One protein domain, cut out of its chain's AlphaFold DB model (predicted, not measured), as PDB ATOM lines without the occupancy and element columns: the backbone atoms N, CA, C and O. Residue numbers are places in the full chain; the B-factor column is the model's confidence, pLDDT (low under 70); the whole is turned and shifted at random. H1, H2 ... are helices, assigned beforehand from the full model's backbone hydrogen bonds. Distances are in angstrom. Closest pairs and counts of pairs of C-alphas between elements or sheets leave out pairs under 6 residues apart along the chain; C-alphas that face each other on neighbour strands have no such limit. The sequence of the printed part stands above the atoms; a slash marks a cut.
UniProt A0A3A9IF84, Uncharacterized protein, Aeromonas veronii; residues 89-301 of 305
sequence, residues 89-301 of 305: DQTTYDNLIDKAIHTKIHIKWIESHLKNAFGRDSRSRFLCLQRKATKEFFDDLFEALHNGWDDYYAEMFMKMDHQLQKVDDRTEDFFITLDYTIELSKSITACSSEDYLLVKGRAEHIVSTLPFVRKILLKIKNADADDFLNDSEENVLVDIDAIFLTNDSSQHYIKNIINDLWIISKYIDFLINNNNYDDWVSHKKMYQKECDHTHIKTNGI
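What this domain is: This is residues 89 to 301 of the 305 residues of an uncharacterized protein of Aeromonas veronii (UniProt A0A3A9IF84). Four long helices, H1, H5, H6 and H8, run side by side as a somewhat splayed up-and-down bundle, each against the one before it, and H9 folds back along the outside of H8. At one end H4 packs on the last part of H1, H3 lies across the end, and H2 and H7 lie nearby. The printed part has 213 residues with nine named helices, H1 to H9 in order, and no named strand; the class is all helix. It is compact but elongated, with a radius of gyration of the C-alphas of 19.4 A and spans of 62 by 38 by 30 A.

How they stand to each other: Start with H1, residues 89 to 118. It touches H5, residues 171 to 187, with residues 96 to 107 alone, at a steep tilt of 38 degrees, only just steep; Thr 103 and Leu 178 have the closest C-alphas, 5.7 A. H5 forms a helical hairpin with H6, residues 193 to 221, at a shallow tilt of 8 degrees; look at C-alphas 182 and 200, the closest, 6.7 A apart. H8, residues 253 to 272, touches H6, with C-alphas 202 and 260 closest at 5.6 A, and H1, with C-alphas 100 and 268 closest at 5.9 A. H9, residues 277 to 301, touches H8 with residues 277 to 287 alone, a hairpin with C-alphas 270 and 280 closest at 6.2 A. H4, residues 152 to 169, touches H1, with C-alphas 117 and 160 closest at 4.4 A. H3, residues 133 to 146, is about perpendicular to H4 at 80 degrees, and C-alphas 145 and 154 are their closest, 5.5 A apart. H7, residues 233 to 244, touches H6, with C-alphas 213 and 243 closest at 7.0 A. H2, residues 120 to 126, touches no helix. Every O i to N i+4 pair is within hydrogen-bond range in H1, H3, H4, H7 and H8, against 2 of 3 in H2, 12 of 13 in H5, 23 of 25 in H6 and 20 of 21 in H9.

Where its parts are: Find C-alpha 89 at (206.478, 163.439, 284.935); from there H1 runs 41.9 A to C-alpha 118. H4 spans 26.1 A, H5 24.9 A, H6 42.5 A and H8 28.3 A. H9 runs 37.0 A to C-alpha 301 at (230.165, 168.229, 330.548).

The domain as a whole: The C-alphas of Asp 89 and Asn 147 are the two farthest apart, 62.1 A. The printed part has no cut; the link from H6 to H7, 11 residues, is long. The mean pLDDT of the printed part is 72.2, and residues 119 to 140, 223 to 252 and 293 to 301 are among those under 70.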
ATOM      1  N   ASP A  89     205.218 163.185 284.236       70.12
ATOM      2  CA  ASP A  89     206.478 163.439 284.935       70.12
ATOM      3  C   ASP A  89     206.732 164.946 285.063       70.12
ATOM      4  O   ASP A  89     207.023 165.430 286.156       70.12
ATOM      5  N   GLN A  90     206.501 165.710 283.990       71.19
ATOM      6  CA  GLN A  90     206.605 167.170 284.012       71.19
ATOM      7  C   GLN A  90     205.586 167.804 284.967       71.19
ATOM      8  O   GLN A  90     205.949 168.657 285.765       71.19
ATOM      9  N   THR A  91     204.329 167.352 284.949       71.25
ATOM     10  CA  THR A  91     203.285 167.863 285.857       71.25
ATOM     11  C   THR A  91     203.623 167.559 287.317       71.25
ATOM     12  O   THR A  91     203.384 168.374 288.204       71.25
ATOM     13  N   THR A  92     204.195 166.383 287.581       70.31
ATOM     14  CA  THR A  92     204.646 165.987 288.921       70.31
ATOM     15  C   THR A  92     205.813 166.859 289.379       70.31
ATOM     16  O   THR A  92     205.818 167.319 290.519       70.31
ATOM     17  N   TYR A  93     206.762 167.145 288.484       71.25
ATOM     18  CA  TYR A  93     207.873 168.050 288.753       71.25
ATOM     19  C   TYR A  93     207.399 169.484 289.014       71.25
ATOM     20  O   TYR A  93     207.762 170.061 290.032       71.25
ATOM     21  N   ASP A  94     206.521 170.030 288.174       72.06
ATOM     22  CA  ASP A  94     205.974 171.379 288.345       72.06
ATOM     23  C   ASP A  94     205.207 171.509 289.675       72.06
ATOM     24  O   ASP A  94     205.389 172.480 290.413       72.06
ATOM     25  N   ASN A  95     204.423 170.485 290.038       76.00
ATOM     26  CA  ASN A  95     203.754 170.406 291.338       76.00
ATOM     27  C   ASN A  95     204.749 170.337 292.506       76.00
ATOM     28  O   ASN A  95     204.512 170.972 293.534       76.00
ATOM     29  N   LEU A  96     205.854 169.589 292.378       78.06
ATOM     30  CA  LEU A  96     206.903 169.590 293.400       78.06
ATOM     31  C   LEU A  96     207.490 170.991 293.553       78.06
ATOM     32  O   LEU A  96     207.628 171.449 294.680       78.06
ATOM     33  N   ILE A  97     207.840 171.666 292.456       78.06
ATOM     34  CA  ILE A  97     208.463 172.993 292.504       78.06
ATOM     35  C   ILE A  97     207.550 174.004 293.203       78.06
ATOM     36  O   ILE A  97     208.013 174.721 294.091       78.06
ATOM     37  N   ASP A  98     206.259 174.025 292.868       74.81
ATOM     38  CA  ASP A  98     205.280 174.899 293.525       74.81
ATOM     39  C   ASP A  98     205.220 174.644 295.042       74.81
ATOM     40  O   ASP A  98     205.379 175.557 295.860       74.81
ATOM     41  N   LYS A  99     205.105 173.371 295.440       80.75
ATOM     42  CA  LYS A  99     205.075 172.981 296.857       80.75
ATOM     43  C   LYS A  99     206.388 173.257 297.578       80.75
ATOM     44  O   LYS A  99     206.371 173.731 298.711       80.75
ATOM     45  N   ALA A 100     207.519 173.044 296.919       79.56
ATOM     46  CA  ALA A 100     208.845 173.317 297.449       79.56
ATOM     47  C   ALA A 100     209.042 174.819 297.718       79.56
ATOM     48  O   ALA A 100     209.519 175.202 298.791       79.56
ATOM     49  N   ILE A 101     208.602 175.685 296.800       75.19
ATOM     50  CA  ILE A 101     208.612 177.141 296.993       75.19
ATOM     51  C   ILE A 101     207.718 177.531 298.175       75.19
ATOM     52  O   ILE A 101     208.156 178.294 299.042       75.19
ATOM     53  N   HIS A 102     206.503 176.982 298.252       77.25
ATOM     54  CA  HIS A 102     205.579 177.250 299.353       77.25
ATOM     55  C   HIS A 102     206.176 176.839 300.709       77.25
ATOM     56  O   HIS A 102     206.251 177.649 301.635       77.25
ATOM     57  N   THR A 103     206.715 175.622 300.809       82.38
ATOM     58  CA  THR A 103     207.391 175.118 302.013       82.38
ATOM     59  C   THR A 103     208.563 176.003 302.416       82.38
ATOM     60  O   THR A 103     208.711 176.336 303.589       82.38
ATOM     61  N   LYS A 104     209.370 176.473 301.459       79.19
ATOM     62  CA  LYS A 104     210.483 177.391 301.736       79.19
ATOM     63  C   LYS A 104     210.021 178.720 302.333       79.19
ATOM     64  O   LYS A 104     210.703 179.268 303.201       79.19
ATOM     65  N   ILE A 105     208.883 179.252 301.885       78.19
ATOM     66  CA  ILE A 105     208.293 180.467 302.462       78.19
ATOM     67  C   ILE A 105     207.898 180.214 303.921       78.19
ATOM     68  O   ILE A 105     208.265 181.013 304.785       78.19
ATOM     69  N   HIS A 106     207.237 179.089 304.213       79.62
ATOM     70  CA  HIS A 106     206.899 178.713 305.588       79.62
ATOM     71  C   HIS A 106     208.136 178.531 306.469       79.62
ATOM     72  O   HIS A 106     208.173 179.081 307.568       79.62
ATOM     73  N   ILE A 107     209.169 177.835 305.979       83.50
ATOM     74  CA  ILE A 107     210.426 177.641 306.713       83.50
ATOM     75  C   ILE A 107     211.028 178.988 307.103       83.50
ATOM     76  O   ILE A 107     211.300 179.215 308.277       83.50
ATOM     77  N   LYS A 108     211.187 179.910 306.146       77.81
ATOM     78  CA  LYS A 108     211.739 181.246 306.420       77.81
ATOM     79  C   LYS A 108     210.898 182.028 307.421       77.81
ATOM     80  O   LYS A 108     211.438 182.774 308.235       77.81
ATOM     81  N   TRP A 109     209.580 181.890 307.331       82.88
ATOM     82  CA  TRP A 109     208.652 182.562 308.224       82.88
ATOM     83  C   TRP A 109     208.798 182.048 309.663       82.88
ATOM     84  O   TRP A 109     209.032 182.846 310.571       82.88
ATOM     85  N   ILE A 110     208.769 180.727 309.860       82.50
ATOM     86  CA  ILE A 110     208.965 180.091 311.172       82.50
ATOM     87  C   ILE A 110     210.358 180.400 311.713       82.50
ATOM     88  O   ILE A 110     210.488 180.845 312.849       82.50
ATOM     89  N   GLU A 111     211.401 180.237 310.899       82.81
ATOM     90  CA  GLU A 111     212.784 180.528 311.279       82.81
ATOM     91  C   GLU A 111     212.941 181.978 311.762       82.81
ATOM     92  O   GLU A 111     213.598 182.222 312.774       82.81
ATOM     93  N   SER A 112     212.311 182.941 311.082       81.38
ATOM     94  CA  SER A 112     212.307 184.352 311.486       81.38
ATOM     95  C   SER A 112     211.651 184.552 312.854       81.38
ATOM     96  O   SER A 112     212.235 185.188 313.731       81.38
ATOM     97  N   HIS A 113     210.473 183.966 313.082       83.06
ATOM     98  CA  HIS A 113     209.776 184.081 314.365       83.06
ATOM     99  C   HIS A 113     210.521 183.381 315.508       83.06
ATOM    100  O   HIS A 113     210.645 183.955 316.589       83.06
ATOM    101  N   LEU A 114     211.119 182.213 315.258       80.94
ATOM    102  CA  LEU A 114     211.985 181.534 316.224       80.94
ATOM    103  C   LEU A 114     213.243 182.354 316.531       80.94
ATOM    104  O   LEU A 114     213.625 182.487 317.690       80.94
ATOM    105  N   LYS A 115     213.874 182.970 315.526       77.81
ATOM    106  CA  LYS A 115     215.013 183.877 315.740       77.81
ATOM    107  C   LYS A 115     214.620 185.140 316.502       77.81
ATOM    108  O   LYS A 115     215.419 185.622 317.294       77.81
ATOM    109  N   ASN A 116     213.414 185.662 316.298       77.62
ATOM    110  CA  ASN A 116     212.916 186.818 317.044       77.62
ATOM    111  C   ASN A 116     212.568 186.461 318.494       77.62
ATOM    112  O   ASN A 116     212.764 187.287 319.380       77.62
ATOM    113  N   ALA A 117     212.092 185.240 318.749       74.94
ATOM    114  CA  ALA A 117     211.889 184.737 320.103       74.94
ATOM    115  C   ALA A 117     213.235 184.501 320.819       74.94
ATOM    116  O   ALA A 117     213.467 185.008 321.912       74.94
ATOM    117  N   PHE A 118     214.169 183.791 320.180       71.75
ATOM    118  CA  PHE A 118     215.354 183.213 320.837       71.75
ATOM    119  C   PHE A 118     216.704 183.789 320.362       71.75
ATOM    120  O   PHE A 118     217.754 183.161 320.528       71.75
ATOM    121  N   GLY A 119     216.699 184.956 319.716       58.66
ATOM    122  CA  GLY A 119     217.872 185.580 319.096       58.66
ATOM    123  C   GLY A 119     218.991 185.957 320.072       58.66
ATOM    124  O   GLY A 119     218.857 185.841 321.290       58.66
ATOM    125  N   ARG A 120     220.129 186.428 319.532       50.34
ATOM    126  CA  ARG A 120     221.343 186.776 320.310       50.34
ATOM    127  C   ARG A 120     221.065 187.701 321.496       50.34
ATOM    128  O   ARG A 120     221.709 187.531 322.524       50.34
ATOM    129  N   ASP A 121     220.117 188.617 321.350       43.91
ATOM    130  CA  ASP A 121     219.748 189.591 322.377       43.91
ATOM    131  C   ASP A 121     218.871 189.005 323.489       43.91
ATOM    132  O   ASP A 121     218.948 189.476 324.619       43.91
ATOM    133  N   SER A 122     218.062 187.986 323.197       46.50
ATOM    134  CA  SER A 122     217.291 187.245 324.202       46.50
ATOM    135  C   SER A 122     218.220 186.286 324.954       46.50
ATOM    136  O   SER A 122     218.256 186.243 326.178       46.50
ATOM    137  N   ARG A 123     219.063 185.563 324.204       46.41
ATOM    138  CA  ARG A 123     219.956 184.515 324.716       46.41
ATOM    139  C   ARG A 123     221.084 185.054 325.591       46.41
ATOM    140  O   ARG A 123     221.398 184.430 326.594       46.41
ATOM    141  N   SER A 124     221.686 186.190 325.230       41.72
ATOM    142  CA  SER A 124     222.763 186.825 326.010       41.72
ATOM    143  C   SER A 124     222.300 187.349 327.369       41.72
ATOM    144  O   SER A 124     223.120 187.449 328.275       41.72
ATOM    145  N   ARG A 125     221.003 187.645 327.517       46.00
ATOM    146  CA  ARG A 125     220.419 188.198 328.744       46.00
ATOM    147  C   ARG A 125     219.937 187.127 329.727       46.00
ATOM    148  O   ARG A 125     219.988 187.373 330.926       46.00
ATOM    149  N   PHE A 126     219.568 185.938 329.244       48.78
ATOM    150  CA  PHE A 126     219.317 184.754 330.087       48.78
ATOM    151  C   PHE A 126     220.607 184.002 330.472       48.78
ATOM    152  O   PHE A 126     220.688 183.384 331.525       48.78
ATOM    153  N   LEU A 127     221.648 184.104 329.638       42.81
ATOM    154  CA  LEU A 127     222.978 183.489 329.784       42.81
ATOM    155  C   LEU A 127     223.752 183.841 331.064       42.81
ATOM    156  O   LEU A 127     224.760 183.204 331.367       42.81
ATOM    157  N   CYS A 128     223.338 184.885 331.777       43.25
ATOM    158  CA  CYS A 128     224.020 185.401 332.962       43.25
ATOM    159  C   CYS A 128     223.906 184.468 334.184       43.25
ATOM    160  O   CYS A 128     224.487 184.759 335.226       43.25
ATOM    161  N   LEU A 129     223.142 183.377 334.080       41.75
ATOM    162  CA  LEU A 129     222.601 182.648 335.220       41.75
ATOM    163  C   LEU A 129     223.113 181.194 335.195       41.75
ATOM    164  O   LEU A 129     222.706 180.380 334.371       41.75
ATOM    165  N   GLN A 130     224.080 180.877 336.068       44.72
ATOM    166  CA  GLN A 130     224.558 179.504 336.321       44.72
ATOM    167  C   GLN A 130     223.441 178.623 336.916       44.72
ATOM    168  O   GLN A 130     222.482 179.139 337.451       44.72
ATOM    169  N   ARG A 131     223.590 177.292 336.930       44.81
ATOM    170  CA  ARG A 131     222.578 176.299 337.377       44.81
ATOM    171  C   ARG A 131     221.866 176.556 338.725       44.81
ATOM    172  O   ARG A 131     220.732 176.127 338.891       44.81
ATOM    173  N   LYS A 132     222.502 177.236 339.693       45.31
ATOM    174  CA  LYS A 132     221.830 177.707 340.932       45.31
ATOM    175  C   LYS A 132     220.906 178.903 340.680       45.31
ATOM    176  O   LYS A 132     219.847 179.002 341.280       45.31
ATOM    177  N   ALA A 133     221.297 179.741 339.738       55.56
ATOM    178  CA  ALA A 133     220.568 180.889 339.261       55.56
ATOM    179  C   ALA A 133     219.470 180.543 338.236       55.56
ATOM    180  O   ALA A 133     218.727 181.438 337.894       55.56
ATOM    181  N   THR A 134     219.313 179.296 337.754       57.41
ATOM    182  CA  THR A 134     218.138 178.902 336.935       57.41
ATOM    183  C   THR A 134     216.859 178.908 337.768       57.41
ATOM    184  O   THR A 134     215.821 179.339 337.278       57.41
ATOM    185  N   LYS A 135     216.945 178.457 339.028       60.31
ATOM    186  CA  LYS A 135     215.838 178.533 339.984       60.31
ATOM    187  C   LYS A 135     215.584 179.976 340.412       60.31
ATOM    188  O   LYS A 135     214.462 180.422 340.292       60.31
ATOM    189  N   GLU A 136     216.624 180.718 340.799       62.00
ATOM    190  CA  GLU A 136     216.487 182.143 341.160       62.00
ATOM    191  C   GLU A 136     215.934 182.970 339.987       62.00
ATOM    192  O   GLU A 136     215.009 183.742 340.163       62.00
ATOM    193  N   PHE A 137     216.408 182.729 338.764       64.50
ATOM    194  CA  PHE A 137     215.859 183.324 337.547       64.50
ATOM    195  C   PHE A 137     214.394 182.959 337.311       64.50
ATOM    196  O   PHE A 137     213.622 183.784 336.829       64.50
ATOM    197  N   PHE A 138     214.026 181.708 337.578       67.31
ATOM    198  CA  PHE A 138     212.647 181.272 337.443       67.31
ATOM    199  C   PHE A 138     211.765 181.931 338.499       67.31
ATOM    200  O   PHE A 138     210.697 182.407 338.146       67.31
ATOM    201  N   ASP A 139     212.227 182.006 339.745       67.50
ATOM    202  CA  ASP A 139     211.537 182.681 340.840       67.50
ATOM    203  C   ASP A 139     211.364 184.180 340.518       67.50
ATOM    204  O   ASP A 139     210.254 184.694 340.628       67.50
ATOM    205  N   ASP A 140     212.405 184.845 339.998       68.88
ATOM    206  CA  ASP A 140     212.364 186.238 339.531       68.88
ATOM    207  C   ASP A 140     211.382 186.416 338.358       68.88
ATOM    208  O   ASP A 140     210.556 187.328 338.354       68.88
ATOM    209  N   LEU A 141     211.428 185.529 337.356       70.12
ATOM    210  CA  LEU A 141     210.512 185.552 336.212       70.12
ATOM    211  C   LEU A 141     209.065 185.292 336.651       70.12
ATOM    212  O   LEU A 141     208.144 185.918 336.129       70.12
ATOM    213  N   PHE A 142     208.860 184.372 337.587       71.38
ATOM    214  CA  PHE A 142     207.559 184.031 338.142       71.38
ATOM    215  C   PHE A 142     206.991 185.217 338.925       71.38
ATOM    216  O   PHE A 142     205.867 185.653 338.674       71.38
ATOM    217  N   GLU A 143     207.784 185.811 339.817       68.50
ATOM    218  CA  GLU A 143     207.409 187.013 340.556       68.50
ATOM    219  C   GLU A 143     207.098 188.177 339.600       68.50
ATOM    220  O   GLU A 143     206.064 188.832 339.739       68.50
ATOM    221  N   ALA A 144     207.907 188.374 338.561       69.50
ATOM    222  CA  ALA A 144     207.663 189.383 337.537       69.50
ATOM    223  C   ALA A 144     206.363 189.149 336.743       69.50
ATOM    224  O   ALA A 144     205.603 190.090 336.504       69.50
ATOM    225  N   LEU A 145     206.080 187.906 336.338       69.56
ATOM    226  CA  LEU A 145     204.892 187.559 335.551       69.56
ATOM    227  C   LEU A 145     203.592 187.625 336.366       69.56
ATOM    228  O   LEU A 145     202.557 188.000 335.812       69.56
ATOM    229  N   HIS A 146     203.636 187.278 337.656       70.00
ATOM    230  CA  HIS A 146     202.435 187.086 338.479       70.00
ATOM    231  C   HIS A 146     202.190 188.199 339.509       70.00
ATOM    232  O   HIS A 146     201.032 188.520 339.780       70.00
ATOM    233  N   ASN A 147     203.235 188.847 340.035       68.25
ATOM    234  CA  ASN A 147     203.097 189.892 341.060       68.25
ATOM    235  C   ASN A 147     203.124 191.322 340.486       68.25
ATOM    236  O   ASN A 147     203.062 192.291 341.243       68.25
ATOM    237  N   GLY A 148     203.166 191.471 339.155       58.03
ATOM    238  CA  GLY A 148     202.966 192.752 338.470       58.03
ATOM    239  C   GLY A 148     204.121 193.742 338.622       58.03
ATOM    240  O   GLY A 148     203.896 194.954 338.597       58.03
ATOM    241  N   TRP A 149     205.345 193.243 338.796       56.22
ATOM    242  CA  TRP A 149     206.536 194.086 338.763       56.22
ATOM    243  C   TRP A 149     206.834 194.465 337.308       56.22
ATOM    244  O   TRP A 149     206.774 193.619 336.417       56.22
ATOM    245  N   ASP A 150     207.127 195.745 337.057       56.59
ATOM    246  CA  ASP A 150     207.565 196.237 335.744       56.59
ATOM    247  C   ASP A 150     209.004 195.772 335.502       56.59
ATOM    248  O   ASP A 150     209.976 196.501 335.717       56.59
ATOM    249  N   ASP A 151     209.130 194.489 335.172       68.12
ATOM    250  CA  ASP A 151     210.401 193.827 334.973       68.12
ATOM    251  C   ASP A 151     210.647 193.572 333.486       68.12
ATOM    252  O   ASP A 151     209.845 192.989 332.744       68.12
ATOM    253  N   TYR A 152     211.835 193.981 333.068       68.88
ATOM    254  CA  TYR A 152     212.402 193.748 331.756       68.88
ATOM    255  C   TYR A 152     212.350 192.254 331.353       68.88
ATOM    256  O   TYR A 152     212.180 191.933 330.169       68.88
ATOM    257  N   TYR A 153     212.452 191.327 332.317       67.69
ATOM    258  CA  TYR A 153     212.367 189.884 332.066       67.69
ATOM    259  C   TYR A 153     210.964 189.410 331.662       67.69
ATOM    260  O   TYR A 153     210.842 188.654 330.690       67.69
ATOM    261  N   ALA A 154     209.908 189.889 332.326       71.50
ATOM    262  CA  ALA A 154     208.528 189.560 331.970       71.50
ATOM    263  C   ALA A 154     208.154 190.113 330.588       71.50
ATOM    264  O   ALA A 154     207.558 189.401 329.777       71.50
ATOM    265  N   GLU A 155     208.566 191.344 330.259       76.12
ATOM    266  CA  GLU A 155     208.325 191.923 328.930       76.12
ATOM    267  C   GLU A 155     209.009 191.097 327.823       76.12
ATOM    268  O   GLU A 155     208.430 190.830 326.765       76.12
ATOM    269  N   MET A 156     210.246 190.656 328.065       74.19
ATOM    270  CA  MET A 156     210.976 189.786 327.145       74.19
ATOM    271  C   MET A 156     210.282 188.429 326.984       74.19
ATOM    272  O   MET A 156     210.089 187.982 325.852       74.19
ATOM    273  N   PHE A 157     209.860 187.797 328.080       76.12
ATOM    274  CA  PHE A 157     209.133 186.531 328.039       76.12
ATOM    275  C   PHE A 157     207.806 186.655 327.274       76.12
ATOM    276  O   PHE A 157     207.521 185.843 326.396       76.12
ATOM    277  N   MET A 158     207.032 187.718 327.509       79.62
ATOM    278  CA  MET A 158     205.793 187.986 326.770       79.62
ATOM    279  C   MET A 158     206.046 188.211 325.274       79.62
ATOM    280  O   MET A 158     205.273 187.752 324.431       79.62
ATOM    281  N   LYS A 159     207.157 188.863 324.905       81.25
ATOM    282  CA  LYS A 159     207.575 188.965 323.496       81.25
ATOM    283  C   LYS A 159     207.877 187.588 322.907       81.25
ATOM    284  O   LYS A 159     207.463 187.332 321.778       81.25
ATOM    285  N   MET A 160     208.552 186.703 323.640       79.69
ATOM    286  CA  MET A 160     208.818 185.329 323.195       79.69
ATOM    287  C   MET A 160     207.527 184.531 323.006       79.69
ATOM    288  O   MET A 160     207.341 183.922 321.953       79.69
ATOM    289  N   ASP A 161     206.620 184.597 323.983       82.88
ATOM    290  CA  ASP A 161     205.292 183.982 323.927       82.88
ATOM    291  C   ASP A 161     204.516 184.447 322.694       82.88
ATOM    292  O   ASP A 161     204.012 183.628 321.929       82.88
ATOM    293  N   HIS A 162     204.512 185.754 322.425       86.81
ATOM    294  CA  HIS A 162     203.852 186.320 321.253       86.81
ATOM    295  C   HIS A 162     204.454 185.831 319.923       86.81
ATOM    296  O   HIS A 162     203.726 185.587 318.960       86.81
ATOM    297  N   GLN A 163     205.781 185.691 319.833       85.50
ATOM    298  CA  GLN A 163     206.422 185.157 318.626       85.50
ATOM    299  C   GLN A 163     206.127 183.663 318.437       85.50
ATOM    300  O   GLN A 163     205.904 183.237 317.308       85.50
ATOM    301  N   LEU A 164     206.095 182.880 319.516       84.88
ATOM    302  CA  LEU A 164     205.744 181.459 319.461       84.88
ATOM    303  C   LEU A 164     204.269 181.231 319.147       84.88
ATOM    304  O   LEU A 164     203.959 180.342 318.367       84.88
ATOM    305  N   GLN A 165     203.370 182.066 319.667       87.31
ATOM    306  CA  GLN A 165     201.952 182.009 319.317       87.31
ATOM    307  C   GLN A 165     201.743 182.195 317.811       87.31
ATOM    308  O   GLN A 165     200.993 181.447 317.196       87.31
ATOM    309  N   LYS A 166     202.471 183.133 317.187       86.62
ATOM    310  CA  LYS A 166     202.462 183.266 315.724       86.62
ATOM    311  C   LYS A 166     202.879 181.957 315.054       86.62
ATOM    312  O   LYS A 166     202.246 181.539 314.089       86.62
ATOM    313  N   VAL A 167     203.934 181.309 315.550       84.44
ATOM    314  CA  VAL A 167     204.372 180.008 315.025       84.44
ATOM    315  C   VAL A 167     203.254 178.970 315.129       84.44
ATOM    316  O   VAL A 167     202.942 178.350 314.112       84.44
ATOM    317  N   ASP A 168     202.604 178.835 316.284       84.62
ATOM    318  CA  ASP A 168     201.493 177.895 316.491       84.62
ATOM    319  C   ASP A 168     200.357 178.103 315.484       84.62
ATOM    320  O   ASP A 168     199.928 177.136 314.853       84.62
ATOM    321  N   ASP A 169     199.948 179.358 315.257       83.69
ATOM    322  CA  ASP A 169     198.857 179.726 314.340       83.69
ATOM    323  C   ASP A 169     199.071 179.214 312.902       83.69
ATOM    324  O   ASP A 169     198.132 179.165 312.109       83.69
ATOM    325  N   ARG A 170     200.312 178.865 312.531       81.19
ATOM    326  CA  ARG A 170     200.681 178.376 311.191       81.19
ATOM    327  C   ARG A 170     201.344 177.004 311.190       81.19
ATOM    328  O   ARG A 170     201.817 176.560 310.142       81.19
ATOM    329  N   THR A 171     201.435 176.354 312.346       81.75
ATOM    330  CA  THR A 171     202.221 175.125 312.508       81.75
ATOM    331  C   THR A 171     201.579 173.942 311.785       81.75
ATOM    332  O   THR A 171     202.285 173.187 311.120       81.75
ATOM    333  N   GLU A 172     200.252 173.814 311.836       83.75
ATOM    334  CA  GLU A 172     199.523 172.738 311.150       83.75
ATOM    335  C   GLU A 172     199.712 172.805 309.627       83.75
ATOM    336  O   GLU A 172     200.213 171.857 309.017       83.75
ATOM    337  N   ASP A 173     199.421 173.962 309.024       80.06
ATOM    338  CA  ASP A 173     199.607 174.200 307.587       80.06
ATOM    339  C   ASP A 173     201.059 173.971 307.146       80.06
ATOM    340  O   ASP A 173     201.324 173.416 306.072       80.06
ATOM    341  N   PHE A 174     202.019 174.383 307.979       85.12
ATOM    342  CA  PHE A 174     203.432 174.147 307.724       85.12
ATOM    343  C   PHE A 174     203.762 172.654 307.694       85.12
ATOM    344  O   PHE A 174     204.404 172.211 306.743       85.12
ATOM    345  N   PHE A 175     203.324 171.879 308.688       86.00
ATOM    346  CA  PHE A 175     203.615 170.447 308.761       86.00
ATOM    347  C   PHE A 175     202.998 169.678 307.597       86.00
ATOM    348  O   PHE A 175     203.686 168.859 306.989       86.00
ATOM    349  N   ILE A 176     201.760 170.005 307.218       83.38
ATOM    350  CA  ILE A 176     201.099 169.413 306.047       83.38
ATOM    351  C   ILE A 176     201.896 169.717 304.771       83.38
ATOM    352  O   ILE A 176     202.173 168.822 303.973       83.38
ATOM    353  N   THR A 177     202.295 170.977 304.573       83.44
ATOM    354  CA  THR A 177     203.033 171.382 303.365       83.44
ATOM    355  C   THR A 177     204.434 170.755 303.326       83.44
ATOM    356  O   THR A 177     204.889 170.315 302.265       83.44
ATOM    357  N   LEU A 178     205.105 170.681 304.478       85.38
ATOM    358  CA  LEU A 178     206.432 170.094 304.630       85.38
ATOM    359  C   LEU A 178     206.422 168.594 304.313       85.38
ATOM    360  O   LEU A 178     207.207 168.158 303.472       85.38
ATOM    361  N   ASP A 179     205.521 167.834 304.938       85.81
ATOM    362  CA  ASP A 179     205.385 166.391 304.716       85.81
ATOM    363  C   ASP A 179     205.060 166.095 303.249       85.81
ATOM    364  O   ASP A 179     205.755 165.319 302.593       85.81
ATOM    365  N   TYR A 180     204.099 166.828 302.677       84.44
ATOM    366  CA  TYR A 180     203.725 166.666 301.275       84.44
ATOM    367  C   TYR A 180     204.888 166.944 300.315       84.44
ATOM    368  O   TYR A 180     205.093 166.211 299.349       84.44
ATOM    369  N   THR A 181     205.689 167.977 300.586       84.69
ATOM    370  CA  THR A 181     206.872 168.304 299.772       84.69
ATOM    371  C   THR A 181     207.933 167.205 299.861       84.69
ATOM    372  O   THR A 181     208.524 166.832 298.845       84.69
ATOM    373  N   ILE A 182     208.170 166.661 301.058       86.50
ATOM    374  CA  ILE A 182     209.148 165.589 301.279       86.50
ATOM    375  C   ILE A 182     208.692 164.292 300.604       86.50
ATOM    376  O   ILE A 182     209.486 163.666 299.899       86.50
ATOM    377  N   GLU A 183     207.425 163.907 300.743       84.94
ATOM    378  CA  GLU A 183     206.880 162.712 300.089       84.94
ATOM    379  C   GLU A 183     206.869 162.847 298.560       84.94
ATOM    380  O   GLU A 183     207.265 161.912 297.860       84.94
ATOM    381  N   LEU A 184     206.533 164.024 298.018       81.56
ATOM    382  CA  LEU A 184     206.659 164.277 296.579       81.56
ATOM    383  C   LEU A 184     208.111 164.158 296.103       81.56
ATOM    384  O   LEU A 184     208.351 163.595 295.034       81.56
ATOM    385  N   SER A 185     209.089 164.610 296.898       80.75
ATOM    386  CA  SER A 185     210.509 164.517 296.527       80.75
ATOM    387  C   SER A 185     210.986 163.074 296.310       80.75
ATOM    388  O   SER A 185     211.842 162.837 295.462       80.75
ATOM    389  N   LYS A 186     210.375 162.093 296.992       82.56
ATOM    390  CA  LYS A 186     210.664 160.661 296.811       82.56
ATOM    391  C   LYS A 186     210.263 160.144 295.432       82.56
ATOM    392  O   LYS A 186     210.885 159.218 294.920       82.56
ATOM    393  N   SER A 187     209.200 160.701 294.853       69.94
ATOM    394  CA  SER A 187     208.702 160.271 293.541       69.94
ATOM    395  C   SER A 187     209.610 160.706 292.388       69.94
ATOM    396  O   SER A 187     209.509 160.160 291.290       69.94
ATOM    397  N   ILE A 188     210.529 161.643 292.638       67.00
ATOM    398  CA  ILE A 188     211.453 162.166 291.639       67.00
ATOM    399  C   ILE A 188     212.787 161.421 291.737       67.00
ATOM    400  O   ILE A 188     213.454 161.406 292.769       67.00
ATOM    401  N   THR A 189     213.195 160.814 290.620       57.06
ATOM    402  CA  THR A 189     214.365 159.925 290.458       57.06
ATOM    403  C   THR A 189     215.727 160.556 290.770       57.06
ATOM    404  O   THR A 189     216.739 159.862 290.732       57.06
ATOM    405  N   ALA A 190     215.776 161.851 291.085       57.25
ATOM    406  CA  ALA A 190     217.006 162.577 291.374       57.25
ATOM    407  C   ALA A 190     217.484 162.474 292.834       57.25
ATOM    408  O   ALA A 190     218.612 162.870 293.133       57.25
ATOM    409  N   CYS A 191     216.659 161.948 293.745       66.94
ATOM    410  CA  CYS A 191     216.996 161.883 295.166       66.94
ATOM    411  C   CYS A 191     217.526 160.504 295.565       66.94
ATOM    412  O   CYS A 191     216.906 159.474 295.292       66.94
ATOM    413  N   SER A 192     218.661 160.477 296.270       80.62
ATOM    414  CA  SER A 192     219.113 159.249 296.922       80.62
ATOM    415  C   SER A 192     218.179 158.910 298.091       80.62
ATOM    416  O   SER A 192     217.668 159.799 298.778       80.62
ATOM    417  N   SER A 193     217.952 157.618 298.349       84.00
ATOM    418  CA  SER A 193     217.117 157.194 299.483       84.00
ATOM    419  C   SER A 193     217.677 157.667 300.829       84.00
ATOM    420  O   SER A 193     216.910 157.918 301.751       84.00
ATOM    421  N   GLU A 194     218.998 157.824 300.932       87.00
ATOM    422  CA  GLU A 194     219.676 158.347 302.121       87.00
ATOM    423  C   GLU A 194     219.337 159.822 302.371       87.00
ATOM    424  O   GLU A 194     218.993 160.192 303.493       87.00
ATOM    425  N   ASP A 195     219.369 160.657 301.327       86.94
ATOM    426  CA  ASP A 195     219.050 162.084 301.437       86.94
ATOM    427  C   ASP A 195     217.587 162.307 301.828       86.94
ATOM    428  O   ASP A 195     217.295 163.111 302.716       86.94
ATOM    429  N   TYR A 196     216.673 161.543 301.224       87.75
ATOM    430  CA  TYR A 196     215.261 161.557 301.600       87.75
ATOM    431  C   TYR A 196     215.064 161.172 303.075       87.75
ATOM    432  O   TYR A 196     214.370 161.879 303.804       87.75
ATOM    433  N   LEU A 197     215.694 160.084 303.538       89.88
ATOM    434  CA  LEU A 197     215.565 159.625 304.925       89.88
ATOM    435  C   LEU A 197     216.146 160.625 305.927       89.88
ATOM    436  O   LEU A 197     215.554 160.833 306.987       89.88
ATOM    437  N   LEU A 198     217.267 161.271 305.590       90.00
ATOM    438  CA  LEU A 198     217.839 162.340 306.403       90.00
ATOM    439  C   LEU A 198     216.810 163.457 306.605       90.00
ATOM    440  O   LEU A 198     216.473 163.777 307.744       90.00
ATOM    441  N   VAL A 199     216.298 164.021 305.509       90.31
ATOM    442  CA  VAL A 199     215.375 165.168 305.521       90.31
ATOM    443  C   VAL A 199     214.060 164.807 306.205       90.31
ATOM    444  O   VAL A 199     213.578 165.578 307.033       90.31
ATOM    445  N   LYS A 200     213.520 163.614 305.935       91.06
ATOM    446  CA  LYS A 200     212.318 163.105 306.599       91.06
ATOM    447  C   LYS A 200     212.500 163.000 308.111       91.06
ATOM    448  O   LYS A 200     211.699 163.555 308.855       91.06
ATOM    449  N   GLY A 201     213.596 162.398 308.572       88.06
ATOM    450  CA  GLY A 201     213.878 162.299 310.005       88.06
ATOM    451  C   GLY A 201     214.061 163.665 310.679       88.06
ATOM    452  O   GLY A 201     213.725 163.827 311.850       88.06
ATOM    453  N   ARG A 202     214.569 164.676 309.956       91.00
ATOM    454  CA  ARG A 202     214.646 166.055 310.473       91.00
ATOM    455  C   ARG A 202     213.273 166.725 310.540       91.00
ATOM    456  O   ARG A 202     212.984 167.415 311.511       91.00
ATOM    457  N   ALA A 203     212.420 166.508 309.541       88.38
ATOM    458  CA  ALA A 203     211.053 167.016 309.550       88.38
ATOM    459  C   ALA A 203     210.244 166.422 310.711       88.38
ATOM    460  O   ALA A 203     209.625 167.170 311.462       88.38
ATOM    461  N   GLU A 204     210.331 165.108 310.930       88.25
ATOM    462  CA  GLU A 204     209.708 164.422 312.071       88.25
ATOM    463  C   GLU A 204     210.215 164.973 313.416       88.25
ATOM    464  O   GLU A 204     209.430 165.217 314.338       88.25
ATOM    465  N   HIS A 205     211.519 165.252 313.522       87.31
ATOM    466  CA  HIS A 205     212.074 165.906 314.704       87.31
ATOM    467  C   HIS A 205     211.466 167.302 314.927       87.31
ATOM    468  O   HIS A 205     211.030 167.586 316.037       87.31
ATOM    469  N   ILE A 206     211.339 168.150 313.900       85.56
ATOM    470  CA  ILE A 206     210.684 169.467 314.042       85.56
ATOM    471  C   ILE A 206     209.221 169.315 314.481       85.56
ATOM    472  O   ILE A 206     208.789 170.018 315.397       85.56
ATOM    473  N   VAL A 207     208.479 168.392 313.859       83.56
ATOM    474  CA  VAL A 207     207.057 168.133 314.151       83.56
ATOM    475  C   VAL A 207     206.843 167.738 315.612       83.56
ATOM    476  O   VAL A 207     205.864 168.156 316.224       83.56
ATOM    477  N   SER A 208     207.768 166.974 316.191       81.12
ATOM    478  CA  SER A 208     207.693 166.564 317.599       81.12
ATOM    479  C   SER A 208     208.209 167.628 318.575       81.12
ATOM    480  O   SER A 208     207.590 167.880 319.611       81.12
ATOM    481  N   THR A 209     209.320 168.288 318.247       81.38
ATOM    482  CA  THR A 209     210.038 169.165 319.179       81.38
ATOM    483  C   THR A 209     209.421 170.559 319.266       81.38
ATOM    484  O   THR A 209     209.409 171.153 320.343       81.38
ATOM    485  N   LEU A 210     208.880 171.103 318.173       83.06
ATOM    486  CA  LEU A 210     208.314 172.456 318.174       83.06
ATOM    487  C   LEU A 210     207.085 172.586 319.105       83.06
ATOM    488  O   LEU A 210     207.095 173.482 319.957       83.06
ATOM    489  N   PRO A 211     206.087 171.674 319.069       82.12
ATOM    490  CA  PRO A 211     204.988 171.682 320.038       82.12
ATOM    491  C   PRO A 211     205.450 171.424 321.477       82.12
ATOM    492  O   PRO A 211     204.874 171.959 322.424       82.12
ATOM    493  N   PHE A 212     206.504 170.623 321.662       80.50
ATOM    494  CA  PHE A 212     207.076 170.365 322.982       80.50
ATOM    495  C   PHE A 212     207.655 171.639 323.612       80.50
ATOM    496  O   PHE A 212     207.336 171.957 324.757       80.50
ATOM    497  N   VAL A 213     208.410 172.431 322.842       78.56
ATOM    498  CA  VAL A 213     208.913 173.737 323.294       78.56
ATOM    499  C   VAL A 213     207.764 174.664 323.686       78.56
ATOM    500  O   VAL A 213     207.814 175.312 324.734       78.56
ATOM    501  N   ARG A 214     206.696 174.703 322.878       81.88
ATOM    502  CA  ARG A 214     205.511 175.504 323.186       81.88
ATOM    503  C   ARG A 214     204.856 175.076 324.496       81.88
ATOM    504  O   ARG A 214     204.515 175.928 325.314       81.88
ATOM    505  N   LYS A 215     204.713 173.767 324.706       79.38
ATOM    506  CA  LYS A 215     204.136 173.192 325.924       79.38
ATOM    507  C   LYS A 215     204.906 173.627 327.170       79.38
ATOM    508  O   LYS A 215     204.275 174.027 328.143       79.38
ATOM    509  N   ILE A 216     206.238 173.581 327.142       75.31
ATOM    510  CA  ILE A 216     207.064 174.022 328.276       75.31
ATOM    511  C   ILE A 216     206.880 175.522 328.521       75.31
ATOM    512  O   ILE A 216     206.663 175.933 329.655       75.31
ATOM    513  N   LEU A 217     206.885 176.346 327.471       76.75
ATOM    514  CA  LEU A 217     206.704 177.790 327.629       76.75
ATOM    515  C   LEU A 217     205.329 178.148 328.222       76.75
ATOM    516  O   LEU A 217     205.232 179.018 329.082       76.75
ATOM    517  N   LEU A 218     204.269 177.448 327.808       79.06
ATOM    518  CA  LEU A 218     202.933 177.609 328.386       79.06
ATOM    519  C   LEU A 218     202.854 177.117 329.833       79.06
ATOM    520  O   LEU A 218     202.138 177.725 330.626       79.06
ATOM    521  N   LYS A 219     203.589 176.055 330.189       75.31
ATOM    522  CA  LYS A 219     203.717 175.619 331.586       75.31
ATOM    523  C   LYS A 219     204.331 176.716 332.453       75.31
ATOM    524  O   LYS A 219     203.803 176.963 333.520       75.31
ATOM    525  N   ILE A 220     205.389 177.387 331.988       72.94
ATOM    526  CA  ILE A 220     206.010 178.514 332.712       72.94
ATOM    527  C   ILE A 220     205.010 179.663 332.872       72.94
ATOM    528  O   ILE A 220     204.849 180.194 333.960       72.94
ATOM    529  N   LYS A 221     204.314 180.027 331.786       75.38
ATOM    530  CA  LYS A 221     203.369 181.153 331.766       75.38
ATOM    531  C   LYS A 221     202.165 180.961 332.693       75.38
ATOM    532  O   LYS A 221     201.658 181.930 333.242       75.38
ATOM    533  N   ASN A 222     201.660 179.732 332.768       73.44
ATOM    534  CA  ASN A 222     200.438 179.390 333.496       73.44
ATOM    535  C   ASN A 222     200.732 178.681 334.822       73.44
ATOM    536  O   ASN A 222     199.827 178.067 335.383       73.44
ATOM    537  N   ALA A 223     201.986 178.673 335.271       65.88
ATOM    538  CA  ALA A 223     202.335 178.083 336.547       65.88
ATOM    539  C   ALA A 223     201.620 178.858 337.662       65.88
ATOM    540  O   ALA A 223     201.717 180.079 337.725       65.88
ATOM    541  N   ASP A 224     200.928 178.146 338.545       59.19
ATOM    542  CA  ASP A 224     200.661 178.634 339.897       59.19
ATOM    543  C   ASP A 224     201.803 178.143 340.799       59.19
ATOM    544  O   ASP A 224     202.363 177.065 340.567       59.19
ATOM    545  N   ALA A 225     202.152 178.918 341.831       56.28
ATOM    546  CA  ALA A 225     203.312 178.648 342.689       56.28
ATOM    547  C   ALA A 225     203.284 177.237 343.320       56.28
ATOM    548  O   ALA A 225     204.335 176.641 343.550       56.28
ATOM    549  N   ASP A 226     202.084 176.688 343.546       52.91
ATOM    550  CA  ASP A 226     201.863 175.395 344.201       52.91
ATOM    551  C   ASP A 226     201.785 174.196 343.225       52.91
ATOM    552  O   ASP A 226     202.172 173.085 343.590       52.91
ATOM    553  N   ASP A 227     201.326 174.387 341.980       53.88
ATOM    554  CA  ASP A 227     201.130 173.291 341.005       53.88
ATOM    555  C   ASP A 227     202.428 172.899 340.281       53.88
ATOM    556  O   ASP A 227     202.608 171.750 339.863       53.88
ATOM    557  N   PHE A 228     203.371 173.834 340.166       51.28
ATOM    558  CA  PHE A 228     204.642 173.622 339.471       51.28
ATOM    559  C   PHE A 228     205.611 172.702 340.238       51.28
ATOM    560  O   PHE A 228     206.457 172.051 339.629       51.28
ATOM    561  N   LEU A 229     205.457 172.611 341.563       50.34
ATOM    562  CA  LEU A 229     206.287 171.804 342.468       50.34
ATOM    563  C   LEU A 229     205.888 170.312 342.515       50.34
ATOM    564  O   LEU A 229     206.571 169.520 343.166       50.34
ATOM    565  N   ASN A 230     204.791 169.921 341.849       51.81
ATOM    566  CA  ASN A 230     204.284 168.539 341.834       51.81
ATOM    567  C   ASN A 230     204.816 167.685 340.665       51.81
ATOM    568  O   ASN A 230     204.951 166.469 340.819       51.81
ATOM    569  N   ASP A 231     205.152 168.288 339.516       53.62
ATOM    570  CA  ASP A 231     206.101 167.673 338.576       53.62
ATOM    571  C   ASP A 231     207.475 167.752 339.258       53.62
ATOM    572  O   ASP A 231     207.775 168.769 339.875       53.62
ATOM    573  N   SER A 232     208.317 166.709 339.203       54.28
ATOM    574  CA  SER A 232     209.638 166.779 339.848       54.28
ATOM    575  C   SER A 232     210.366 168.029 339.339       54.28
ATOM    576  O   SER A 232     210.742 168.062 338.167       54.28
ATOM    577  N   GLU A 233     210.519 169.036 340.199       55.91
ATOM    578  CA  GLU A 233     211.046 170.382 339.913       55.91
ATOM    579  C   GLU A 233     212.298 170.332 339.014       55.91
ATOM    580  O   GLU A 233     212.475 171.125 338.091       55.91
ATOM    581  N   GLU A 234     213.115 169.296 339.212       58.34
ATOM    582  CA  GLU A 234     214.303 168.955 338.433       58.34
ATOM    583  C   GLU A 234     214.046 168.754 336.924       58.34
ATOM    584  O   GLU A 234     214.799 169.276 336.107       58.34
ATOM    585  N   ASN A 235     212.970 168.071 336.522       61.28
ATOM    586  CA  ASN A 235     212.645 167.831 335.107       61.28
ATOM    587  C   ASN A 235     212.206 169.113 334.392       61.28
ATOM    588  O   ASN A 235     212.574 169.335 333.241       61.28
ATOM    589  N   VAL A 236     211.451 169.980 335.071       59.06
ATOM    590  CA  VAL A 236     210.976 171.227 334.462       59.06
ATOM    591  C   VAL A 236     212.107 172.245 334.352       59.06
ATOM    592  O   VAL A 236     212.234 172.915 333.332       59.06
ATOM    593  N   LEU A 237     212.991 172.308 335.350       62.19
ATOM    594  CA  LEU A 237     214.206 173.119 335.274       62.19
ATOM    595  C   LEU A 237     215.149 172.636 334.162       62.19
ATOM    596  O   LEU A 237     215.740 173.471 333.484       62.19
ATOM    597  N   VAL A 238     215.255 171.321 333.924       63.00
ATOM    598  CA  VAL A 238     216.000 170.756 332.781       63.00
ATOM    599  C   VAL A 238     215.372 171.158 331.443       63.00
ATOM    600  O   VAL A 238     216.091 171.553 330.528       63.00
ATOM    601  N   ASP A 239     214.047 171.118 331.332       63.03
ATOM    602  CA  ASP A 239     213.314 171.523 330.128       63.03
ATOM    603  C   ASP A 239     213.447 173.034 329.842       63.03
ATOM    604  O   ASP A 239     213.634 173.453 328.696       63.03
ATOM    605  N   ILE A 240     213.410 173.866 330.886       64.75
ATOM    606  CA  ILE A 240     213.666 175.311 330.805       64.75
ATOM    607  C   ILE A 240     215.120 175.566 330.398       64.75
ATOM    608  O   ILE A 240     215.373 176.354 329.486       64.75
ATOM    609  N   ASP A 241     216.079 174.872 331.013       62.19
ATOM    610  CA  ASP A 241     217.504 174.956 330.676       62.19
ATOM    611  C   ASP A 241     217.754 174.555 329.208       62.19
ATOM    612  O   ASP A 241     218.496 175.219 328.481       62.19
ATOM    613  N   ALA A 242     217.049 173.539 328.710       63.12
ATOM    614  CA  ALA A 242     217.109 173.097 327.318       63.12
ATOM    615  C   ALA A 242     216.531 174.118 326.307       63.12
ATOM    616  O   ALA A 242     216.974 174.179 325.151       63.12
ATOM    617  N   ILE A 243     215.562 174.944 326.722       65.25
ATOM    618  CA  ILE A 243     214.962 176.004 325.891       65.25
ATOM    619  C   ILE A 243     215.763 177.310 325.952       65.25
ATOM    620  O   ILE A 243     216.030 177.915 324.908       65.25
ATOM    621  N   PHE A 244     216.123 177.763 327.153       58.38
ATOM    622  CA  PHE A 244     216.635 179.114 327.412       58.38
ATOM    623  C   PHE A 244     218.157 179.176 327.556       58.38
ATOM    624  O   PHE A 244     218.769 180.179 327.173       58.38
ATOM    625  N   LEU A 245     218.791 178.118 328.065       53.09
ATOM    626  CA  LEU A 245     220.181 178.148 328.498       53.09
ATOM    627  C   LEU A 245     221.124 177.386 327.550       53.09
ATOM    628  O   LEU A 245     220.800 176.577 326.679       53.09
ATOM    629  N   THR A 246     222.349 177.858 327.598       49.88
ATOM    630  CA  THR A 246     223.345 177.911 326.531       49.88
ATOM    631  C   THR A 246     224.436 176.875 326.620       49.88
ATOM    632  O   THR A 246     224.872 176.571 327.714       49.88
ATOM    633  N   ASN A 247     224.991 176.519 325.448       41.09
ATOM    634  CA  ASN A 247     226.260 175.813 325.182       41.09
ATOM    635  C   ASN A 247     226.476 174.437 325.829       41.09
ATOM    636  O   ASN A 247     227.201 173.647 325.228       41.09
ATOM    637  N   ASP A 248     225.844 174.178 326.969       39.91
ATOM    638  CA  ASP A 248     226.155 173.099 327.891       39.91
ATOM    639  C   ASP A 248     224.948 172.187 328.201       39.91
ATOM    640  O   ASP A 248     225.110 171.116 328.786       39.91
ATOM    641  N   SER A 249     223.735 172.550 327.773       43.84
ATOM    642  CA  SER A 249     222.581 171.657 327.894       43.84
ATOM    643  C   SER A 249     222.666 170.528 326.861       43.84
ATOM    644  O   SER A 249     222.968 170.744 325.685       43.84
ATOM    645  N   SER A 250     222.380 169.293 327.288       42.50
ATOM    646  CA  SER A 250     222.352 168.106 326.417       42.50
ATOM    647  C   SER A 250     221.334 168.202 325.273       42.50
ATOM    648  O   SER A 250     221.383 167.409 324.334       42.50
ATOM    649  N   GLN A 251     220.411 169.162 325.354       53.34
ATOM    650  CA  GLN A 251     219.248 169.302 324.491       53.34
ATOM    651  C   GLN A 251     219.091 170.776 324.098       53.34
ATOM    652  O   GLN A 251     218.582 171.586 324.857       53.34
ATOM    653  N   HIS A 252     219.539 171.148 322.897       67.00
ATOM    654  CA  HIS A 252     219.346 172.500 322.365       67.00
ATOM    655  C   HIS A 252     218.163 172.540 321.397       67.00
ATOM    656  O   HIS A 252     218.353 172.698 320.190       67.00
ATOM    657  N   TYR A 253     216.940 172.402 321.911       74.06
ATOM    658  CA  TYR A 253     215.741 172.195 321.091       74.06
ATOM    659  C   TYR A 253     215.554 173.249 319.993       74.06
ATOM    660  O   TYR A 253     215.461 172.901 318.817       74.06
ATOM    661  N   ILE A 254     215.602 174.538 320.338       76.81
ATOM    662  CA  ILE A 254     215.439 175.625 319.357       76.81
ATOM    663  C   ILE A 254     216.587 175.679 318.348       76.81
ATOM    664  O   ILE A 254     216.357 175.889 317.158       76.81
ATOM    665  N   LYS A 255     217.829 175.477 318.798       76.88
ATOM    666  CA  LYS A 255     218.990 175.469 317.898       76.88
ATOM    667  C   LYS A 255     218.888 174.309 316.907       76.88
ATOM    668  O   LYS A 255     219.138 174.509 315.725       76.88
ATOM    669  N   ASN A 256     218.493 173.132 317.386       80.12
ATOM    670  CA  ASN A 256     218.302 171.950 316.557       80.12
ATOM    671  C   ASN A 256     217.165 172.172 315.555       80.12
ATOM    672  O   ASN A 256     217.373 171.927 314.377       80.12
ATOM    673  N   ILE A 257     216.028 172.741 315.978       83.94
ATOM    674  CA  ILE A 257     214.935 173.112 315.064       83.94
ATOM    675  C   ILE A 257     215.427 174.080 313.980       83.94
ATOM    676  O   ILE A 257     215.158 173.861 312.806       83.94
ATOM    677  N   ILE A 258     216.165 175.137 314.338       84.06
ATOM    678  CA  ILE A 258     216.692 176.103 313.357       84.06
ATOM    679  C   ILE A 258     217.658 175.423 312.378       84.06
ATOM    680  O   ILE A 258     217.584 175.669 311.174       84.06
ATOM    681  N   ASN A 259     218.536 174.549 312.871       84.88
ATOM    682  CA  ASN A 259     219.473 173.801 312.035       84.88
ATOM    683  C   ASN A 259     218.757 172.801 311.112       84.88
ATOM    684  O   ASN A 259     219.135 172.652 309.950       84.88
ATOM    685  N   ASP A 260     217.702 172.154 311.603       89.81
ATOM    686  CA  ASP A 260     216.881 171.225 310.830       89.81
ATOM    687  C   ASP A 260     216.085 171.961 309.745       89.81
ATOM    688  O   ASP A 260     216.094 171.559 308.583       89.81
ATOM    689  N   LEU A 261     215.480 173.102 310.083       89.06
ATOM    690  CA  LEU A 261     214.836 173.997 309.119       89.06
ATOM    691  C   LEU A 261     215.825 174.453 308.040       89.06
ATOM    692  O   LEU A 261     215.482 174.490 306.856       89.06
ATOM    693  N   TRP A 262     217.067 174.757 308.427       91.12
ATOM    694  CA  TRP A 262     218.114 175.156 307.495       91.12
ATOM    695  C   TRP A 262     218.462 174.038 306.506       91.12
ATOM    696  O   TRP A 262     218.434 174.284 305.298       91.12
ATOM    697  N   ILE A 263     218.745 172.813 306.972       91.44
ATOM    698  CA  ILE A 263     219.118 171.713 306.065       91.44
ATOM    699  C   ILE A 263     217.952 171.300 305.162       91.44
ATOM    700  O   ILE A 263     218.167 171.064 303.973       91.44
ATOM    701  N   ILE A 264     216.714 171.313 305.671       89.81
ATOM    702  CA  ILE A 264     215.507 171.097 304.860       89.81
ATOM    703  C   ILE A 264     215.378 172.201 303.803       89.81
ATOM    704  O   ILE A 264     215.118 171.911 302.636       89.81
ATOM    705  N   SER A 265     215.623 173.467 304.159       89.00
ATOM    706  CA  SER A 265     215.610 174.558 303.181       89.00
ATOM    707  C   SER A 265     216.683 174.383 302.104       89.00
ATOM    708  O   SER A 265     216.427 174.727 300.951       89.00
ATOM    709  N   LYS A 266     217.871 173.867 302.449       90.25
ATOM    710  CA  LYS A 266     218.938 173.569 301.479       90.25
ATOM    711  C   LYS A 266     218.617 172.381 300.590       90.25
ATOM    712  O   LYS A 266     218.960 172.405 299.412       90.25
ATOM    713  N   TYR A 267     217.920 171.387 301.122       87.88
ATOM    714  CA  TYR A 267     217.396 170.287 300.325       87.88
ATOM    715  C   TYR A 267     216.345 170.775 299.323       87.88
ATOM    716  O   TYR A 267     216.400 170.439 298.147       87.88
ATOM    717  N   ILE A 268     215.441 171.659 299.746       86.56
ATOM    718  CA  ILE A 268     214.481 172.308 298.847       86.56
ATOM    719  C   ILE A 268     215.193 173.134 297.764       86.56
ATOM    720  O   ILE A 268     214.803 173.074 296.600       86.56
ATOM    721  N   ASP A 269     216.256 173.869 298.109       84.56
ATOM    722  CA  ASP A 269     217.075 174.585 297.117       84.56
ATOM    723  C   ASP A 269     217.695 173.623 296.090       84.56
ATOM    724  O   ASP A 269     217.730 173.935 294.901       84.56
ATOM    725  N   PHE A 270     218.152 172.451 296.537       83.81
ATOM    726  CA  PHE A 270     218.662 171.388 295.670       83.81
ATOM    727  C   PHE A 270     217.583 170.856 294.714       83.81
ATOM    728  O   PHE A 270     217.850 170.744 293.516       83.81
ATOM    729  N   LEU A 271     216.361 170.623 295.210       78.06
ATOM    730  CA  LEU A 271     215.218 170.197 294.392       78.06
ATOM    731  C   LEU A 271     214.822 171.251 293.345       78.06
ATOM    732  O   LEU A 271     214.508 170.902 292.212       78.06
ATOM    733  N   ILE A 272     214.854 172.540 293.705       74.94
ATOM    734  CA  ILE A 272     214.460 173.641 292.810       74.94
ATOM    735  C   ILE A 272     215.530 173.923 291.748       74.94
ATOM    736  O   ILE A 272     215.209 174.142 290.580       74.94
ATOM    737  N   ASN A 273     216.810 173.911 292.129       72.19
ATOM    738  CA  ASN A 273     217.926 174.303 291.262       72.19
ATOM    739  C   ASN A 273     218.465 173.149 290.407       72.19
ATOM    740  O   ASN A 273     219.661 173.092 290.121       72.19
ATOM    741  N   ASN A 274     217.590 172.238 289.978       66.81
ATOM    742  CA  ASN A 274     217.927 171.168 289.042       66.81
ATOM    743  C   ASN A 274     219.022 170.210 289.566       66.81
ATOM    744  O   ASN A 274     219.865 169.738 288.804       66.81
ATOM    745  N   ASN A 275     219.002 169.913 290.871       66.44
ATOM    746  CA  ASN A 275     219.891 168.960 291.537       66.44
ATOM    747  C   ASN A 275     221.384 169.336 291.524       66.44
ATOM    748  O   ASN A 275     222.229 168.496 291.206       66.44
ATOM    749  N   ASN A 276     221.743 170.572 291.906       76.62
ATOM    750  CA  ASN A 276     223.152 170.929 292.134       76.62
ATOM    751  C   ASN A 276     223.753 170.113 293.298       76.62
ATOM    752  O   ASN A 276     223.688 170.496 294.469       76.62
ATOM    753  N   TYR A 277     224.314 168.957 292.954       80.62
ATOM    754  CA  TYR A 277     224.760 167.948 293.903       80.62
ATOM    755  C   TYR A 277     225.955 168.411 294.743       80.62
ATOM    756  O   TYR A 277     226.014 168.112 295.936       80.62
ATOM    757  N   ASP A 278     226.869 169.190 294.165       82.44
ATOM    758  CA  ASP A 278     228.064 169.672 294.867       82.44
ATOM    759  C   ASP A 278     227.697 170.625 296.014       82.44
ATOM    760  O   ASP A 278     228.197 170.485 297.139       82.44
ATOM    761  N   ASP A 279     226.748 171.533 295.767       84.69
ATOM    762  CA  ASP A 279     226.211 172.430 296.793       84.69
ATOM    763  C   ASP A 279     225.489 171.641 297.888       84.69
ATOM    764  O   ASP A 279     225.681 171.898 299.079       84.69
ATOM    765  N   TRP A 280     224.676 170.650 297.511       88.62
ATOM    766  CA  TRP A 280     223.970 169.801 298.469       88.62
ATOM    767  C   TRP A 280     224.932 169.032 299.383       88.62
ATOM    768  O   TRP A 280     224.791 169.055 300.608       88.62
ATOM    769  N   VAL A 281     225.964 168.405 298.815       87.00
ATOM    770  CA  VAL A 281     226.986 167.682 299.583       87.00
ATOM    771  C   VAL A 281     227.746 168.622 300.520       87.00
ATOM    772  O   VAL A 281     228.036 168.246 301.660       87.00
ATOM    773  N   SER A 282     228.051 169.842 300.077       89.31
ATOM    774  CA  SER A 282     228.673 170.865 300.923       89.31
ATOM    775  C   SER A 282     227.788 171.219 302.125       89.31
ATOM    776  O   SER A 282     228.250 171.165 303.269       89.31
ATOM    777  N   HIS A 283     226.496 171.479 301.895       90.50
ATOM    778  CA  HIS A 283     225.539 171.779 302.962       90.50
ATOM    779  C   HIS A 283     225.369 170.615 303.948       90.50
ATOM    780  O   HIS A 283     225.384 170.849 305.156       90.50
ATOM    781  N   LYS A 284     225.301 169.363 303.472       89.75
ATOM    782  CA  LYS A 284     225.268 168.176 304.347       89.75
ATOM    783  C   LYS A 284     226.487 168.094 305.260       89.75
ATOM    784  O   LYS A 284     226.343 167.863 306.457       89.75
ATOM    785  N   LYS A 285     227.689 168.323 304.719       88.69
ATOM    786  CA  LYS A 285     228.928 168.326 305.517       88.69
ATOM    787  C   LYS A 285     228.929 169.442 306.560       88.69
ATOM    788  O   LYS A 285     229.438 169.243 307.659       88.69
ATOM    789  N   MET A 286     228.393 170.617 306.228       86.81
ATOM    790  CA  MET A 286     228.241 171.712 307.192       86.81
ATOM    791  C   MET A 286     227.246 171.350 308.299       86.81
ATOM    792  O   MET A 286     227.576 171.515 309.469       86.81
ATOM    793  N   TYR A 287     226.091 170.782 307.938       86.88
ATOM    794  CA  TYR A 287     225.092 170.299 308.893       86.88
ATOM    795  C   TYR A 287     225.688 169.272 309.864       86.88
ATOM    796  O   TYR A 287     225.592 169.437 311.076       86.88
ATOM    797  N   GLN A 288     226.382 168.257 309.340       85.38
ATOM    798  CA  GLN A 288     227.039 167.224 310.147       85.38
ATOM    799  C   GLN A 288     228.048 167.824 311.130       85.38
ATOM    800  O   GLN A 288     227.990 167.525 312.316       85.38
ATOM    801  N   LYS A 289     228.904 168.749 310.677       83.38
ATOM    802  CA  LYS A 289     229.847 169.451 311.562       83.38
ATOM    803  C   LYS A 289     229.142 170.202 312.691       83.38
ATOM    804  O   LYS A 289     229.647 170.228 313.810       83.38
ATOM    805  N   GLU A 290     228.005 170.834 312.415       75.50
ATOM    806  CA  GLU A 290     227.232 171.522 313.448       75.50
ATOM    807  C   GLU A 290     226.576 170.553 314.436       75.50
ATOM    808  O   GLU A 290     226.586 170.826 315.641       75.50
ATOM    809  N   CYS A 291     226.051 169.421 313.964       73.81
ATOM    810  CA  CYS A 291     225.539 168.349 314.818       73.81
ATOM    811  C   CYS A 291     226.645 167.774 315.712       73.81
ATOM    812  O   CYS A 291     226.463 167.691 316.926       73.81
ATOM    813  N   ASP A 292     227.813 167.475 315.144       72.25
ATOM    814  CA  ASP A 292     228.967 166.923 315.860       72.25
ATOM    815  C   ASP A 292     229.500 167.905 316.904       72.25
ATOM    816  O   ASP A 292     229.750 167.534 318.048       72.25
ATOM    817  N   HIS A 293     229.607 169.190 316.557       65.88
ATOM    818  CA  HIS A 293     229.991 170.237 317.508       65.88
ATOM    819  C   HIS A 293     228.997 170.355 318.666       65.88
ATOM    820  O   HIS A 293     229.374 170.649 319.799       65.88
ATOM    821  N   THR A 294     227.717 170.115 318.385       59.56
ATOM    822  CA  THR A 294     226.665 170.131 319.398       59.56
ATOM    823  C   THR A 294     226.738 168.879 320.289       59.56
ATOM    824  O   THR A 294     226.607 169.011 321.497       59.56
ATOM    825  N   HIS A 295     227.067 167.702 319.744       53.06
ATOM    826  CA  HIS A 295     227.272 166.456 320.502       53.06
ATOM    827  C   HIS A 295     228.583 166.401 321.315       53.06
ATOM    828  O   HIS A 295     228.630 165.814 322.395       53.06
ATOM    829  N   ILE A 296     229.672 167.000 320.827       48.88
ATOM    830  CA  ILE A 296     230.964 167.011 321.536       48.88
ATOM    831  C   ILE A 296     230.891 167.899 322.783       48.88
ATOM    832  O   ILE A 296     231.441 167.545 323.827       48.88
ATOM    833  N   LYS A 297     230.180 169.029 322.702       47.22
ATOM    834  CA  LYS A 297     229.963 169.899 323.864       47.22
ATOM    835  C   LYS A 297     229.165 169.204 324.959       47.22
ATOM    836  O   LYS A 297     229.559 169.280 326.116       47.22
ATOM    837  N   THR A 298     228.121 168.464 324.598       42.78
ATOM    838  CA  THR A 298     227.262 167.779 325.571       42.78
ATOM    839  C   THR A 298     227.996 166.649 326.293       42.78
ATOM    840  O   THR A 298     227.889 166.545 327.510       42.78
ATOM    841  N   ASN A 299     228.850 165.879 325.608       34.12
ATOM    842  CA  ASN A 299     229.658 164.826 326.243       34.12
ATOM    843  C   ASN A 299     230.814 165.356 327.117       34.12
ATOM    844  O   ASN A 299     231.203 164.696 328.079       34.12
ATOM    845  N   GLY A 300     231.358 166.543 326.830       34.34
ATOM    846  CA  GLY A 300     232.442 167.147 327.620       34.34
ATOM    847  C   GLY A 300     232.034 167.605 329.028       34.34
ATOM    848  O   GLY A 300     232.901 167.851 329.866       34.34
ATOM    849  N   ILE A 301     230.731 167.705 329.293       38.75
ATOM    850  CA  ILE A 301     230.165 168.229 330.548       38.75
ATOM    851  C   ILE A 301     229.865 167.102 331.532       38.75
ATOM    852  O   ILE A 301     230.088 167.264 332.726       38.75
TER     853      ILE A 301